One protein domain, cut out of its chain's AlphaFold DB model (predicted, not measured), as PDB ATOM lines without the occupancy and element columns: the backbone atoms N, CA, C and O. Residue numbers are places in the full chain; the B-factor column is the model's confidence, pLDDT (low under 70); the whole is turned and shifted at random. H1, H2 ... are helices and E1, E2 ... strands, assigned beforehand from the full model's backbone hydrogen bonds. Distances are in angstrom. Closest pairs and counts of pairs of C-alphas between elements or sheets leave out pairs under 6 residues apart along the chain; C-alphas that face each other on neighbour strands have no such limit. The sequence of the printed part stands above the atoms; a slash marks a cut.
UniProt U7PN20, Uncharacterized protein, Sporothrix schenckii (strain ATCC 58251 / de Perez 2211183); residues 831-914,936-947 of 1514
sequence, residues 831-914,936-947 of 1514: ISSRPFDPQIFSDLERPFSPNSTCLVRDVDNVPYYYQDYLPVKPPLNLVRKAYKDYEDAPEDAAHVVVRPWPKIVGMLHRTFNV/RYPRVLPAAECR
ATOM      1  N   ILE A 831      -2.942 -95.498-193.393       87.52
ATOM      2  CA  ILE A 831      -4.399 -95.620-193.490       87.52
ATOM      3  C   ILE A 831      -4.746 -97.044-193.932       87.52
ATOM      4  O   ILE A 831      -4.166 -97.551-194.889       87.52
ATOM      5  N   SER A 832      -5.688 -97.702-193.247       88.51
ATOM      6  CA  SER A 832      -6.083 -99.094-193.531       88.51
ATOM      7  C   SER A 832      -4.892-100.078-193.504       88.51
ATOM      8  O   SER A 832      -4.795-101.038-194.279       88.51
ATOM      9  N   SER A 833      -3.923 -99.816-192.620       85.92
ATOM     10  CA  SER A 833      -2.588-100.425-192.690       85.92
ATOM     11  C   SER A 833      -2.435-101.724-191.901       85.92
ATOM     12  O   SER A 833      -1.490-102.477-192.153       85.92
ATOM     13  N   ARG A 834      -3.329-101.995-190.942       89.61
ATOM     14  CA  ARG A 834      -3.304-103.195-190.092       89.61
ATOM     15  C   ARG A 834      -4.641-103.941-190.181       89.61
ATOM     16  O   ARG A 834      -5.672-103.277-190.265       89.61
ATOM     17  N   PRO A 835      -4.658-105.285-190.177       90.42
ATOM     18  CA  PRO A 835      -5.898-106.028-189.963       90.42
ATOM     19  C   PRO A 835      -6.452-105.726-188.564       90.42
ATOM     20  O   PRO A 835      -5.688-105.389-187.658       90.42
ATOM     21  N   PHE A 836      -7.771-105.812-188.392       90.09
ATOM     22  CA  PHE A 836      -8.395-105.628-187.085       90.09
ATOM     23  C   PHE A 836      -7.942-106.708-186.094       90.09
ATOM     24  O   PHE A 836      -7.994-107.900-186.390       90.09
ATOM     25  N   ASP A 837      -7.541-106.270-184.904       87.04
ATOM     26  CA  ASP A 837      -7.210-107.118-183.765       87.04
ATOM     27  C   ASP A 837      -7.805-106.466-182.503       87.04
ATOM     28  O   ASP A 837      -7.508-105.295-182.237       87.04
ATOM     29  N   PRO A 838      -8.660-107.166-181.731       82.10
ATOM     30  CA  PRO A 838      -9.245-106.619-180.510       82.10
ATOM     31  C   PRO A 838      -8.197-106.186-179.468       82.10
ATOM     32  O   PRO A 838      -8.487-105.287-178.683       82.10
ATOM     33  N   GLN A 839      -6.973-106.738-179.488       83.31
ATOM     34  CA  GLN A 839      -5.879-106.308-178.601       83.31
ATOM     35  C   GLN A 839      -5.425-104.865-178.862       83.31
ATOM     36  O   GLN A 839      -4.885-104.217-177.974       83.31
ATOM     37  N   ILE A 840      -5.684-104.308-180.050       79.06
ATOM     38  CA  ILE A 840      -5.378-102.897-180.348       79.06
ATOM     39  C   ILE A 840      -6.180-101.958-179.431       79.06
ATOM     40  O   ILE A 840      -5.734-100.853-179.129       79.06
ATOM     41  N   PHE A 841      -7.355-102.403-178.981       78.49
ATOM     42  CA  PHE A 841      -8.281-101.633-178.159       78.49
ATOM     43  C   PHE A 841      -8.365-102.156-176.710       78.49
ATOM     44  O   PHE A 841      -9.232-101.711-175.964       78.49
ATOM     45  N   SER A 842      -7.496-103.087-176.281       69.32
ATOM     46  CA  SER A 842      -7.568-103.670-174.927       69.32
ATOM     47  C   SER A 842      -7.051-102.746-173.822       69.32
ATOM     48  O   SER A 842      -7.546-102.817-172.702       69.32
ATOM     49  N   ASP A 843      -6.119-101.838-174.128       57.44
ATOM     50  CA  ASP A 843      -5.470-100.949-173.144       57.44
ATOM     51  C   ASP A 843      -6.294 -99.677-172.818       57.44
ATOM     52  O   ASP A 843      -5.766 -98.652-172.384       57.44
ATOM     53  N   LEU A 844      -7.618 -99.716-173.014       49.65
ATOM     54  CA  LEU A 844      -8.537 -98.574-172.880       49.65
ATOM     55  C   LEU A 844      -8.934 -98.215-171.427       49.65
ATOM     56  O   LEU A 844      -9.973 -97.589-171.220       49.65
ATOM     57  N   GLU A 845      -8.104 -98.497-170.412       45.34
ATOM     58  CA  GLU A 845      -8.322 -97.971-169.041       45.34
ATOM     59  C   GLU A 845      -8.274 -96.424-168.964       45.34
ATOM     60  O   GLU A 845      -8.560 -95.829-167.925       45.34
ATOM     61  N   ARG A 846      -8.003 -95.739-170.084       44.71
ATOM     62  CA  ARG A 846      -8.374 -94.334-170.308       44.71
ATOM     63  C   ARG A 846      -9.382 -94.257-171.464       44.71
ATOM     64  O   ARG A 846      -8.966 -94.348-172.620       44.71
ATOM     65  N   PRO A 847     -10.689 -94.088-171.199       41.05
ATOM     66  CA  PRO A 847     -11.667 -93.943-172.264       41.05
ATOM     67  C   PRO A 847     -11.344 -92.687-173.089       41.05
ATOM     68  O   PRO A 847     -11.264 -91.591-172.545       41.05
ATOM     69  N   PHE A 848     -11.168 -92.868-174.400       45.68
ATOM     70  CA  PHE A 848     -11.181 -91.818-175.426       45.68
ATOM     71  C   PHE A 848     -10.198 -90.645-175.245       45.68
ATOM     72  O   PHE A 848     -10.609 -89.489-175.306       45.68
ATOM     73  N   SER A 849      -8.888 -90.904-175.130       51.49
ATOM     74  CA  SER A 849      -7.928 -89.841-175.481       51.49
ATOM     75  C   SER A 849      -7.883 -89.682-177.020       51.49
ATOM     76  O   SER A 849      -7.721 -90.694-177.722       51.49
ATOM     77  N   PRO A 850      -8.027 -88.461-177.577       51.53
ATOM     78  CA  PRO A 850      -7.981 -88.220-179.028       51.53
ATOM     79  C   PRO A 850      -6.682 -88.708-179.687       51.53
ATOM     80  O   PRO A 850      -6.673 -89.082-180.858       51.53
ATOM     81  N   ASN A 851      -5.591 -88.764-178.919       53.85
ATOM     82  CA  ASN A 851      -4.257 -89.072-179.436       53.85
ATOM     83  C   ASN A 851      -3.941 -90.576-179.428       53.85
ATOM     84  O   ASN A 851      -3.020 -91.006-180.113       53.85
ATOM     85  N   SER A 852      -4.694 -91.393-178.678       56.74
ATOM     86  CA  SER A 852      -4.437 -92.839-178.551       56.74
ATOM     87  C   SER A 852      -5.412 -93.716-179.334       56.74
ATOM     88  O   SER A 852      -5.208 -94.923-179.433       56.74
ATOM     89  N   THR A 853      -6.494 -93.144-179.866       72.66
ATOM     90  CA  THR A 853      -7.550 -93.896-180.556       72.66
ATOM     91  C   THR A 853      -7.373 -93.835-182.072       72.66
ATOM     92  O   THR A 853      -6.926 -92.834-182.625       72.66
ATOM     93  N   CYS A 854      -7.706 -94.928-182.759       82.36
ATOM     94  CA  CYS A 854      -7.594 -95.072-184.212       82.36
ATOM     95  C   CYS A 854      -8.935 -95.492-184.832       82.36
ATOM     96  O   CYS A 854      -9.823 -96.007-184.148       82.36
ATOM     97  N   LEU A 855      -9.102 -95.235-186.132       90.73
ATOM     98  CA  LEU A 855     -10.327 -95.566-186.863       90.73
ATOM     99  C   LEU A 855     -10.294 -96.990-187.408       90.73
ATOM    100  O   LEU A 855      -9.261 -97.476-187.872       90.73
ATOM    101  N   VAL A 856     -11.468 -97.617-187.413       92.24
ATOM    102  CA  VAL A 856     -11.719 -98.889-188.093       92.24
ATOM    103  C   VAL A 856     -12.284 -98.588-189.478       92.24
ATOM    104  O   VAL A 856     -13.136 -97.713-189.622       92.24
ATOM    105  N   ARG A 857     -11.824 -99.297-190.504       93.41
ATOM    106  CA  ARG A 857     -12.271 -99.172-191.892       93.41
ATOM    107  C   ARG A 857     -12.821-100.491-192.409       93.41
ATOM    108  O   ARG A 857     -12.281-101.543-192.082       93.41
ATOM    109  N   ASP A 858     -13.883-100.420-193.205       91.34
ATOM    110  CA  ASP A 858     -14.411-101.580-193.935       91.34
ATOM    111  C   ASP A 858     -13.633-101.840-195.241       91.34
ATOM    112  O   ASP A 858     -12.657-101.150-195.555       91.34
ATOM    113  N   VAL A 859     -14.075-102.839-196.011       88.21
ATOM    114  CA  VAL A 859     -13.487-103.224-197.307       88.21
ATOM    115  C   VAL A 859     -13.481-102.094-198.341       88.21
ATOM    116  O   VAL A 859     -12.600-102.056-199.199       88.21
ATOM    117  N   ASP A 860     -14.406-101.139-198.223       87.32
ATOM    118  CA  ASP A 860     -14.519 -99.957-199.084       87.32
ATOM    119  C   ASP A 860     -13.716 -98.756-198.529       87.32
ATOM    120  O   ASP A 860     -13.839 -97.625-199.009       87.32
ATOM    121  N   ASN A 861     -12.875 -98.981-197.509       89.66
ATOM    122  CA  ASN A 861     -12.108 -97.974-196.767       89.66
ATOM    123  C   ASN A 861     -12.956 -96.909-196.040       89.66
ATOM    124  O   ASN A 861     -12.427 -95.860-195.636       89.66
ATOM    125  N   VAL A 862     -14.252 -97.151-195.829       90.85
ATOM    126  CA  VAL A 862     -15.133 -96.225-195.107       90.85
ATOM    127  C   VAL A 862     -14.752 -96.225-193.623       90.85
ATOM    128  O   VAL A 862     -14.674 -97.297-193.032       90.85
ATOM    129  N   PRO A 863     -14.516 -95.059-192.995       92.69
ATOM    130  CA  PRO A 863     -14.100 -94.977-191.600       92.69
ATOM    131  C   PRO A 863     -15.261 -95.094-190.605       92.69
ATOM    132  O   PRO A 863     -16.372 -94.599-190.833       92.69
ATOM    133  N   TYR A 864     -14.954 -95.673-189.448       92.02
ATOM    134  CA  TYR A 864     -15.857 -95.876-188.328       92.02
ATOM    135  C   TYR A 864     -15.149 -95.703-186.979       92.02
ATOM    136  O   TYR A 864     -13.973 -96.038-186.826       92.02
ATOM    137  N   TYR A 865     -15.904 -95.249-185.979       89.33
ATOM    138  CA  TYR A 865     -15.493 -95.331-184.580       89.33
ATOM    139  C   TYR A 865     -15.691 -96.759-184.075       89.33
ATOM    140  O   TYR A 865     -16.784 -97.317-184.221       89.33
ATOM    141  N   TYR A 866     -14.657 -97.321-183.456       88.69
ATOM    142  CA  TYR A 866     -14.765 -98.554-182.683       88.69
ATOM    143  C   TYR A 866     -15.647 -98.325-181.449       88.69
ATOM    144  O   TYR A 866     -15.520 -97.298-180.782       88.69
ATOM    145  N   GLN A 867     -16.556 -99.259-181.161       86.08
ATOM    146  CA  GLN A 867     -17.410 -99.204-179.975       86.08
ATOM    147  C   GLN A 867     -17.269-100.455-179.108       86.08
ATOM    148  O   GLN A 867     -17.217-100.328-177.890       86.08
ATOM    149  N   ASP A 868     -17.262-101.641-179.716       87.25
ATOM    150  CA  ASP A 868     -17.200-102.910-178.987       87.25
ATOM    151  C   ASP A 868     -16.756-104.052-179.918       87.25
ATOM    152  O   ASP A 868     -16.769-103.913-181.146       87.25
ATOM    153  N   TYR A 869     -16.394-105.199-179.349       90.83
ATOM    154  CA  TYR A 869     -16.047-106.418-180.075       90.83
ATOM    155  C   TYR A 869     -16.954-107.579-179.658       90.83
ATOM    156  O   TYR A 869     -17.130-107.869-178.478       90.83
ATOM    157  N   LEU A 870     -17.510-108.273-180.647       91.34
ATOM    158  CA  LEU A 870     -18.385-109.421-180.460       91.34
ATOM    159  C   LEU A 870     -17.684-110.668-181.017       91.34
ATOM    160  O   LEU A 870     -17.417-110.721-182.217       91.34
ATOM    161  N   PRO A 871     -17.398-111.691-180.194       91.09
ATOM    162  CA  PRO A 871     -16.697-112.891-180.654       91.09
ATOM    163  C   PRO A 871     -17.535-113.761-181.605       91.09
ATOM    164  O   PRO A 871     -16.980-114.620-182.275       91.09
ATOM    165  N   VAL A 872     -18.851-113.537-181.668       91.38
ATOM    166  CA  VAL A 872     -19.805-114.247-182.533       91.38
ATOM    167  C   VAL A 872     -20.773-113.261-183.185       91.38
ATOM    168  O   VAL A 872     -20.936-112.128-182.714       91.38
ATOM    169  N   LYS A 873     -21.440-113.698-184.252       91.73
ATOM    170  CA  LYS A 873     -22.415-112.896-184.990       91.73
ATOM    171  C   LYS A 873     -23.615-112.558-184.094       91.73
ATOM    172  O   LYS A 873     -24.244-113.458-183.538       91.73
ATOM    173  N   PRO A 874     -23.961-111.271-183.909       90.65
ATOM    174  CA  PRO A 874     -25.145-110.922-183.138       90.65
ATOM    175  C   PRO A 874     -26.431-111.298-183.899       90.65
ATOM    176  O   PRO A 874     -26.455-111.328-185.127       90.65
ATOM    177  N   PRO A 875     -27.556-111.531-183.216       88.32
ATOM    178  CA  PRO A 875     -28.830-111.724-183.897       88.32
ATOM    179  C   PRO A 875     -29.349-110.399-184.498       88.32
ATOM    180  O   PRO A 875     -29.203-109.321-183.913       88.32
ATOM    181  N   LEU A 876     -29.968-110.471-185.687       85.54
ATOM    182  CA  LEU A 876     -30.367-109.308-186.507       85.54
ATOM    183  C   LEU A 876     -31.333-108.342-185.787       85.54
ATOM    184  O   LEU A 876     -31.347-107.136-186.052       85.54
ATOM    185  N   ASN A 877     -32.127-108.847-184.840       87.49
ATOM    186  CA  ASN A 877     -33.031-108.041-184.018       87.49
ATOM    187  C   ASN A 877     -32.289-107.048-183.106       87.49
ATOM    188  O   ASN A 877     -32.864-106.022-182.757       87.49
ATOM    189  N   LEU A 878     -31.021-107.299-182.766       89.10
ATOM    190  CA  LEU A 878     -30.191-106.382-181.978       89.10
ATOM    191  C   LEU A 878     -29.441-105.354-182.835       89.10
ATOM    192  O   LEU A 878     -28.911-104.391-182.285       89.10
ATOM    193  N   VAL A 879     -29.395-105.526-184.159       87.01
ATOM    194  CA  VAL A 879     -28.595-104.697-185.072       87.01
ATOM    195  C   VAL A 879     -29.476-103.702-185.822       87.01
ATOM    196  O   VAL A 879     -30.356-104.076-186.607       87.01
ATOM    197  N   ARG A 880     -29.242-102.403-185.601       85.41
ATOM    198  CA  ARG A 880     -29.993-101.314-186.245       85.41
ATOM    199  C   ARG A 880     -29.756-101.266-187.751       85.41
ATOM    200  O   ARG A 880     -30.719-101.098-188.495       85.41
ATOM    201  N   LYS A 881     -28.507-101.435-188.193       84.16
ATOM    202  CA  LYS A 881     -28.130-101.461-189.609       84.16
ATOM    203  C   LYS A 881     -27.157-102.603-189.906       84.16
ATOM    204  O   LYS A 881     -25.982-102.513-189.555       84.16
ATOM    205  N   ALA A 882     -27.656-103.647-190.560       83.84
ATOM    206  CA  ALA A 882     -26.860-104.767-191.056       83.84
ATOM    207  C   ALA A 882     -26.116-104.403-192.359       83.84
ATOM    208  O   ALA A 882     -26.522-103.475-193.068       83.84
ATOM    209  N   TYR A 883     -25.009-105.092-192.652       85.84
ATOM    210  CA  TYR A 883     -24.303-104.985-193.938       85.84
ATOM    211  C   TYR A 883     -24.935-105.918-194.991       85.84
ATOM    212  O   TYR A 883     -25.812-106.711-194.659       85.84
ATOM    213  N   LYS A 884     -24.547-105.765-196.266       82.95
ATOM    214  CA  LYS A 884     -25.239-106.366-197.424       82.95
ATOM    215  C   LYS A 884     -25.389-107.892-197.326       82.95
ATOM    216  O   LYS A 884     -26.457-108.394-197.644       82.95
ATOM    217  N   ASP A 885     -24.372-108.567-196.795       84.32
ATOM    218  CA  ASP A 885     -24.276-110.032-196.751       84.32
ATOM    219  C   ASP A 885     -24.354-110.556-195.301       84.32
ATOM    220  O   ASP A 885     -23.690-111.511-194.905       84.32
ATOM    221  N   TYR A 886     -25.132-109.867-194.457       88.37
ATOM    222  CA  TYR A 886     -25.246-110.187-193.034       88.37
ATOM    223  C   TYR A 886     -25.857-111.561-192.778       88.37
ATOM    224  O   TYR A 886     -25.393-112.290-191.910       88.37
ATOM    225  N   GLU A 887     -26.921-111.912-193.500       87.14
ATOM    226  CA  GLU A 887     -27.627-113.180-193.292       87.14
ATOM    227  C   GLU A 887     -26.735-114.376-193.652       87.14
ATOM    228  O   GLU A 887     -26.702-115.338-192.886       87.14
ATOM    229  N   ASP A 888     -25.922-114.244-194.704       88.80
ATOM    230  CA  ASP A 888     -25.008-115.279-195.209       88.80
ATOM    231  C   ASP A 888     -23.726-115.451-194.376       88.80
ATOM    232  O   ASP A 888     -22.974-116.410-194.565       88.80
ATOM    233  N   ALA A 889     -23.443-114.531-193.450       85.60
ATOM    234  CA  ALA A 889     -22.232-114.592-192.644       85.60
ATOM    235  C   ALA A 889     -22.274-115.741-191.614       85.60
ATOM    236  O   ALA A 889     -23.325-115.956-191.001       85.60
ATOM    237  N   PRO A 890     -21.150-116.440-191.358       88.27
ATOM    238  CA  PRO A 890     -21.096-117.534-190.386       88.27
ATOM    239  C   PRO A 890     -21.518-117.086-188.979       88.27
ATOM    240  O   PRO A 890     -21.150-116.000-188.531       88.27
ATOM    241  N   GLU A 891     -22.277-117.916-188.261       87.13
ATOM    242  CA  GLU A 891     -22.753-117.591-186.903       87.13
ATOM    243  C   GLU A 891     -21.601-117.489-185.881       87.13
ATOM    244  O   GLU A 891     -21.670-116.721-184.922       87.13
ATOM    245  N   ASP A 892     -20.501-118.207-186.119       89.62
ATOM    246  CA  ASP A 892     -19.259-118.146-185.345       89.62
ATOM    247  C   ASP A 892     -18.329-116.992-185.764       89.62
ATOM    248  O   ASP A 892     -17.292-116.783-185.135       89.62
ATOM    249  N   ALA A 893     -18.681-116.211-186.792       88.41
ATOM    250  CA  ALA A 893     -17.851-115.103-187.247       88.41
ATOM    251  C   ALA A 893     -17.848-113.950-186.233       88.41
ATOM    252  O   ALA A 893     -18.892-113.398-185.871       88.41
ATOM    253  N   ALA A 894     -16.654-113.521-185.828       92.33
ATOM    254  CA  ALA A 894     -16.490-112.356-184.974       92.33
ATOM    255  C   ALA A 894     -16.889-111.058-185.695       92.33
ATOM    256  O   ALA A 894     -16.608-110.862-186.881       92.33
ATOM    257  N   HIS A 895     -17.503-110.145-184.953       93.57
ATOM    258  CA  HIS A 895     -18.000-108.866-185.437       93.57
ATOM    259  C   HIS A 895     -17.479-107.705-184.591       93.57
ATOM    260  O   HIS A 895     -17.280-107.816-183.386       93.57
ATOM    261  N   VAL A 896     -17.308-106.548-185.221       92.26
ATOM    262  CA  VAL A 896     -16.941-105.291-184.568       92.26
ATOM    263  C   VAL A 896     -18.173-104.405-184.515       92.26
ATOM    264  O   VAL A 896     -18.793-104.141-185.548       92.26
ATOM    265  N   VAL A 897     -18.540-103.935-183.323       90.66
ATOM    266  CA  VAL A 897     -19.575-102.912-183.161       90.66
ATOM    267  C   VAL A 897     -18.944-101.568-183.451       90.66
ATOM    268  O   VAL A 897     -17.945-101.180-182.843       90.66
ATOM    269  N   VAL A 898     -19.546-100.851-184.390       91.61
ATOM    270  CA  VAL A 898     -18.996 -99.601-184.891       91.61
ATOM    271  C   VAL A 898     -20.051 -98.511-184.983       91.61
ATOM    272  O   VAL A 898     -21.234 -98.768-185.222       91.61
ATOM    273  N   ARG A 899     -19.611 -97.256-184.869       87.96
ATOM    274  CA  ARG A 899     -20.414 -96.087-185.237       87.96
ATOM    275  C   ARG A 899     -19.883 -95.443-186.513       87.96
ATOM    276  O   ARG A 899     -18.673 -95.309-186.674       87.96
ATOM    277  N   PRO A 900     -20.769 -95.025-187.431       86.24
ATOM    278  CA  PRO A 900     -20.352 -94.368-188.662       86.24
ATOM    279  C   PRO A 900     -19.614 -93.063-188.365       86.24
ATOM    280  O   PRO A 900     -20.072 -92.261-187.551       86.24
ATOM    281  N   TRP A 901     -18.512 -92.833-189.078       88.26
ATOM    282  CA  TRP A 901     -17.875 -91.523-189.112       88.26
ATOM    283  C   TRP A 901     -18.860 -90.464-189.643       88.26
ATOM    284  O   TRP A 901     -19.558 -90.719-190.638       88.26
ATOM    285  N   PRO A 902     -18.955 -89.280-189.011       85.60
ATOM    286  CA  PRO A 902     -19.905 -88.249-189.400       85.60
ATOM    287  C   PRO A 902     -19.750 -87.841-190.869       85.60
ATOM    288  O   PRO A 902     -18.659 -87.668-191.424       85.60
ATOM    289  N   LYS A 903     -20.894 -87.699-191.547       82.23
ATOM    290  CA  LYS A 903     -20.918 -87.305-192.962       82.23
ATOM    291  C   LYS A 903     -20.612 -85.828-193.168       82.23
ATOM    292  O   LYS A 903     -19.977 -85.493-194.163       82.23
ATOM    293  N   ILE A 904     -21.056 -84.981-192.251       80.89
ATOM    294  CA  ILE A 904     -20.865 -83.535-192.297       80.89
ATOM    295  C   ILE A 904     -20.288 -83.137-190.945       80.89
ATOM    296  O   ILE A 904     -20.901 -83.430-189.917       80.89
ATOM    297  N   VAL A 905     -19.103 -82.534-190.971       87.23
ATOM    298  CA  VAL A 905     -18.376 -82.076-189.787       87.23
ATOM    299  C   VAL A 905     -17.951 -80.628-189.951       87.23
ATOM    300  O   VAL A 905     -17.932 -80.119-191.072       87.23
ATOM    301  N   GLY A 906     -17.601 -80.001-188.832       87.05
ATOM    302  CA  GLY A 906     -17.050 -78.652-188.794       87.05
ATOM    303  C   GLY A 906     -18.061 -77.584-189.200       87.05
ATOM    304  O   GLY A 906     -17.825 -76.807-190.120       87.05
ATOM    305  N   MET A 907     -19.216 -77.569-188.535       87.17
ATOM    306  CA  MET A 907     -20.204 -76.511-188.717       87.17
ATOM    307  C   MET A 907     -19.669 -75.215-188.104       87.17
ATOM    308  O   MET A 907     -19.325 -75.185-186.928       87.17
ATOM    309  N   LEU A 908     -19.630 -74.139-188.887       86.45
ATOM    310  CA  LEU A 908     -19.157 -72.818-188.440       86.45
ATOM    311  C   LEU A 908     -20.202 -72.035-187.627       86.45
ATOM    312  O   LEU A 908     -19.972 -70.899-187.237       86.45
ATOM    313  N   HIS A 909     -21.366 -72.635-187.399       79.79
ATOM    314  CA  HIS A 909     -22.450 -72.082-186.603       79.79
ATOM    315  C   HIS A 909     -23.138 -73.213-185.846       79.79
ATOM    316  O   HIS A 909     -23.159 -74.371-186.286       79.79
ATOM    317  N   ARG A 910     -23.770 -72.862-184.732       73.51
ATOM    318  CA  ARG A 910     -24.595 -73.789-183.968       73.51
ATOM    319  C   ARG A 910     -25.903 -74.063-184.715       73.51
ATOM    320  O   ARG A 910     -26.663 -73.144-185.011       73.51
ATOM    321  N   THR A 911     -26.196 -75.327-185.011       64.98
ATOM    322  CA  THR A 911     -27.479 -75.726-185.606       64.98
ATOM    323  C   THR A 911     -28.483 -76.083-184.514       64.98
ATOM    324  O   THR A 911     -28.333 -77.103-183.845       64.98
ATOM    325  N   PHE A 912     -29.532 -75.274-184.353       54.19
ATOM    326  CA  PHE A 912     -30.693 -75.611-183.524       54.19
ATOM    327  C   PHE A 912     -31.589 -76.611-184.271       54.19
ATOM    328  O   PHE A 912     -32.631 -76.248-184.810       54.19
ATOM    329  N   ASN A 913     -31.171 -77.873-184.370       40.81
ATOM    330  CA  ASN A 913     -32.064 -78.923-184.853       40.81
ATOM    331  C   ASN A 913     -32.917 -79.450-183.693       40.81
ATOM    332  O   ASN A 913     -32.401 -80.030-182.744       40.81
ATOM    333  N   VAL A 914     -34.222 -79.213-183.837       35.44
ATOM    334  CA  VAL A 914     -35.390 -79.890-183.258       35.44
ATOM    335  C   VAL A 914     -35.059 -81.258-182.639       35.44
ATOM    336  O   VAL A 914     -35.030 -82.267-183.340       35.44
ATOM    337  N   ARG A 936     -29.838-102.599-179.854       84.31
ATOM    338  CA  ARG A 936     -28.625-102.400-179.028       84.31
ATOM    339  C   ARG A 936     -27.391-101.958-179.822       84.31
ATOM    340  O   ARG A 936     -26.618-101.135-179.337       84.31
ATOM    341  N   TYR A 937     -27.189-102.502-181.020       87.50
ATOM    342  CA  TYR A 937     -25.996-102.255-181.826       87.50
ATOM    343  C   TYR A 937     -26.321-101.339-183.011       87.50
ATOM    344  O   TYR A 937     -27.115-101.719-183.878       87.50
ATOM    345  N   PRO A 938     -25.711-100.141-183.107       84.67
ATOM    346  CA  PRO A 938     -26.008 -99.203-184.188       84.67
ATOM    347  C   PRO A 938     -25.599 -99.756-185.557       84.67
ATOM    348  O   PRO A 938     -26.345 -99.629-186.531       84.67
ATOM    349  N   ARG A 939     -24.428-100.391-185.631       90.85
ATOM    350  CA  ARG A 939     -23.927-101.097-186.808       90.85
ATOM    351  C   ARG A 939     -22.872-102.107-186.375       90.85
ATOM    352  O   ARG A 939     -22.160-101.875-185.400       90.85
ATOM    353  N   VAL A 940     -22.780-103.201-187.114       92.50
ATOM    354  CA  VAL A 940     -21.734-104.209-186.938       92.50
ATOM    355  C   VAL A 940     -21.087-104.525-188.279       92.50
ATOM    356  O   VAL A 940     -21.730-104.368-189.321       92.50
ATOM    357  N   LEU A 941     -19.820-104.924-188.245       92.59
ATOM    358  CA  LEU A 941     -19.022-105.317-189.409       92.59
ATOM    359  C   LEU A 941     -18.269-106.620-189.098       92.59
ATOM    360  O   LEU A 941     -17.901-106.811-187.938       92.59
ATOM    361  N   PRO A 942     -18.000-107.497-190.080       92.74
ATOM    362  CA  PRO A 942     -17.166-108.677-189.865       92.74
ATOM    363  C   PRO A 942     -15.749-108.263-189.465       92.74
ATOM    364  O   PRO A 942     -15.104-107.480-190.163       92.74
ATOM    365  N   ALA A 943     -15.231-108.798-188.359       90.74
ATOM    366  CA  ALA A 943     -13.902-108.433-187.866       90.74
ATOM    367  C   ALA A 943     -12.789-108.785-188.867       90.74
ATOM    368  O   ALA A 943     -11.850-108.013-189.027       90.74
ATOM    369  N   ALA A 944     -12.932-109.899-189.595       89.91
ATOM    370  CA  ALA A 944     -11.972-110.341-190.611       89.91
ATOM    371  C   ALA A 944     -11.850-109.383-191.813       89.91
ATOM    372  O   ALA A 944     -10.822-109.361-192.488       89.91
ATOM    373  N   GLU A 945     -12.889-108.589-192.074       90.56
ATOM    374  CA  GLU A 945     -12.945-107.614-193.169       90.56
ATOM    375  C   GLU A 945     -12.544-106.202-192.731       90.56
ATOM    376  O   GLU A 945     -12.349-105.313-193.562       90.56
ATOM    377  N   CYS A 946     -12.418-105.982-191.423       93.44
ATOM    378  CA  CYS A 946     -12.071-104.691-190.866       93.44
ATOM    379  C   CYS A 946     -10.554-104.469-190.882       93.44
ATOM    380  O   CYS A 946      -9.750-105.351-190.566       93.44
ATOM    381  N   ARG A 947     -10.158-103.236-191.186       94.21
ATOM    382  CA  ARG A 947      -8.783-102.750-191.063       94.21
ATOM    383  C   ARG A 947      -8.716-101.577-190.105       94.21
ATOM    384  O   ARG A 947      -9.714-100.909-189.869       94.21
TER     385      ARG A 947
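This is residues 831 to 914 and 936 to 947 of the 1514 residues of an uncharacterized protein of Sporothrix schenckii (strain ATCC 58251 / de Perez 2211183) (UniProt U7PN20). With little regular structure, a strongly twisted five-stranded sheet is grazed by the short helix H1, while loop 845 to 851 and tail 903 to 914 stick out. The 96 printed residues, 31 in named elements, run H1 E1 E2 E3 E4 E5, mostly strand. The mixed sheet runs E1 E2 E4 E5 E3. The whole is only just compact, close to loose: radius of gyration of the C-alphas 14.8 A, spans 46 by 32 by 26 A.

E2, residues 863 to 870, spans 18.7 A and bends by 73 degrees at residue 867. E4 is 895 to 900, 15.0 A; E5, 937 to 942, 13.6 A, ends at C-alpha (-17.166, -108.677, -189.865). E1 is 854 to 857, E3 879 to 881. H1, 838 to 841, begins at C-alpha (-9.245, -106.619, -180.510).

E2 is antiparallel to E4 (N 867 to O 897, 2.9 A) and to E1, its hairpin partner (N 856 to O 864, 3.0 A). E5 is antiparallel to E4 (N 896 to O 941, 2.8 A) and parallel to E3 (N 880 to O 937, 2.8 A). H1, too short for an O i to N i+4 pair, only grazes the sheet; the closest C-alphas of H1 and E2 are Pro 838 and Tyr 869, 6.8 A.

The farthest C-alphas, Asp 892 and His 909, are 46.2 A apart. Residues 915 to 935 are cut out, a 23.9 A gap between C-alphas 914 and 936. Links H1 to E1 and E3 to E4 are long. Residues 842 to 852 and 911 to 914 are under pLDDT 70.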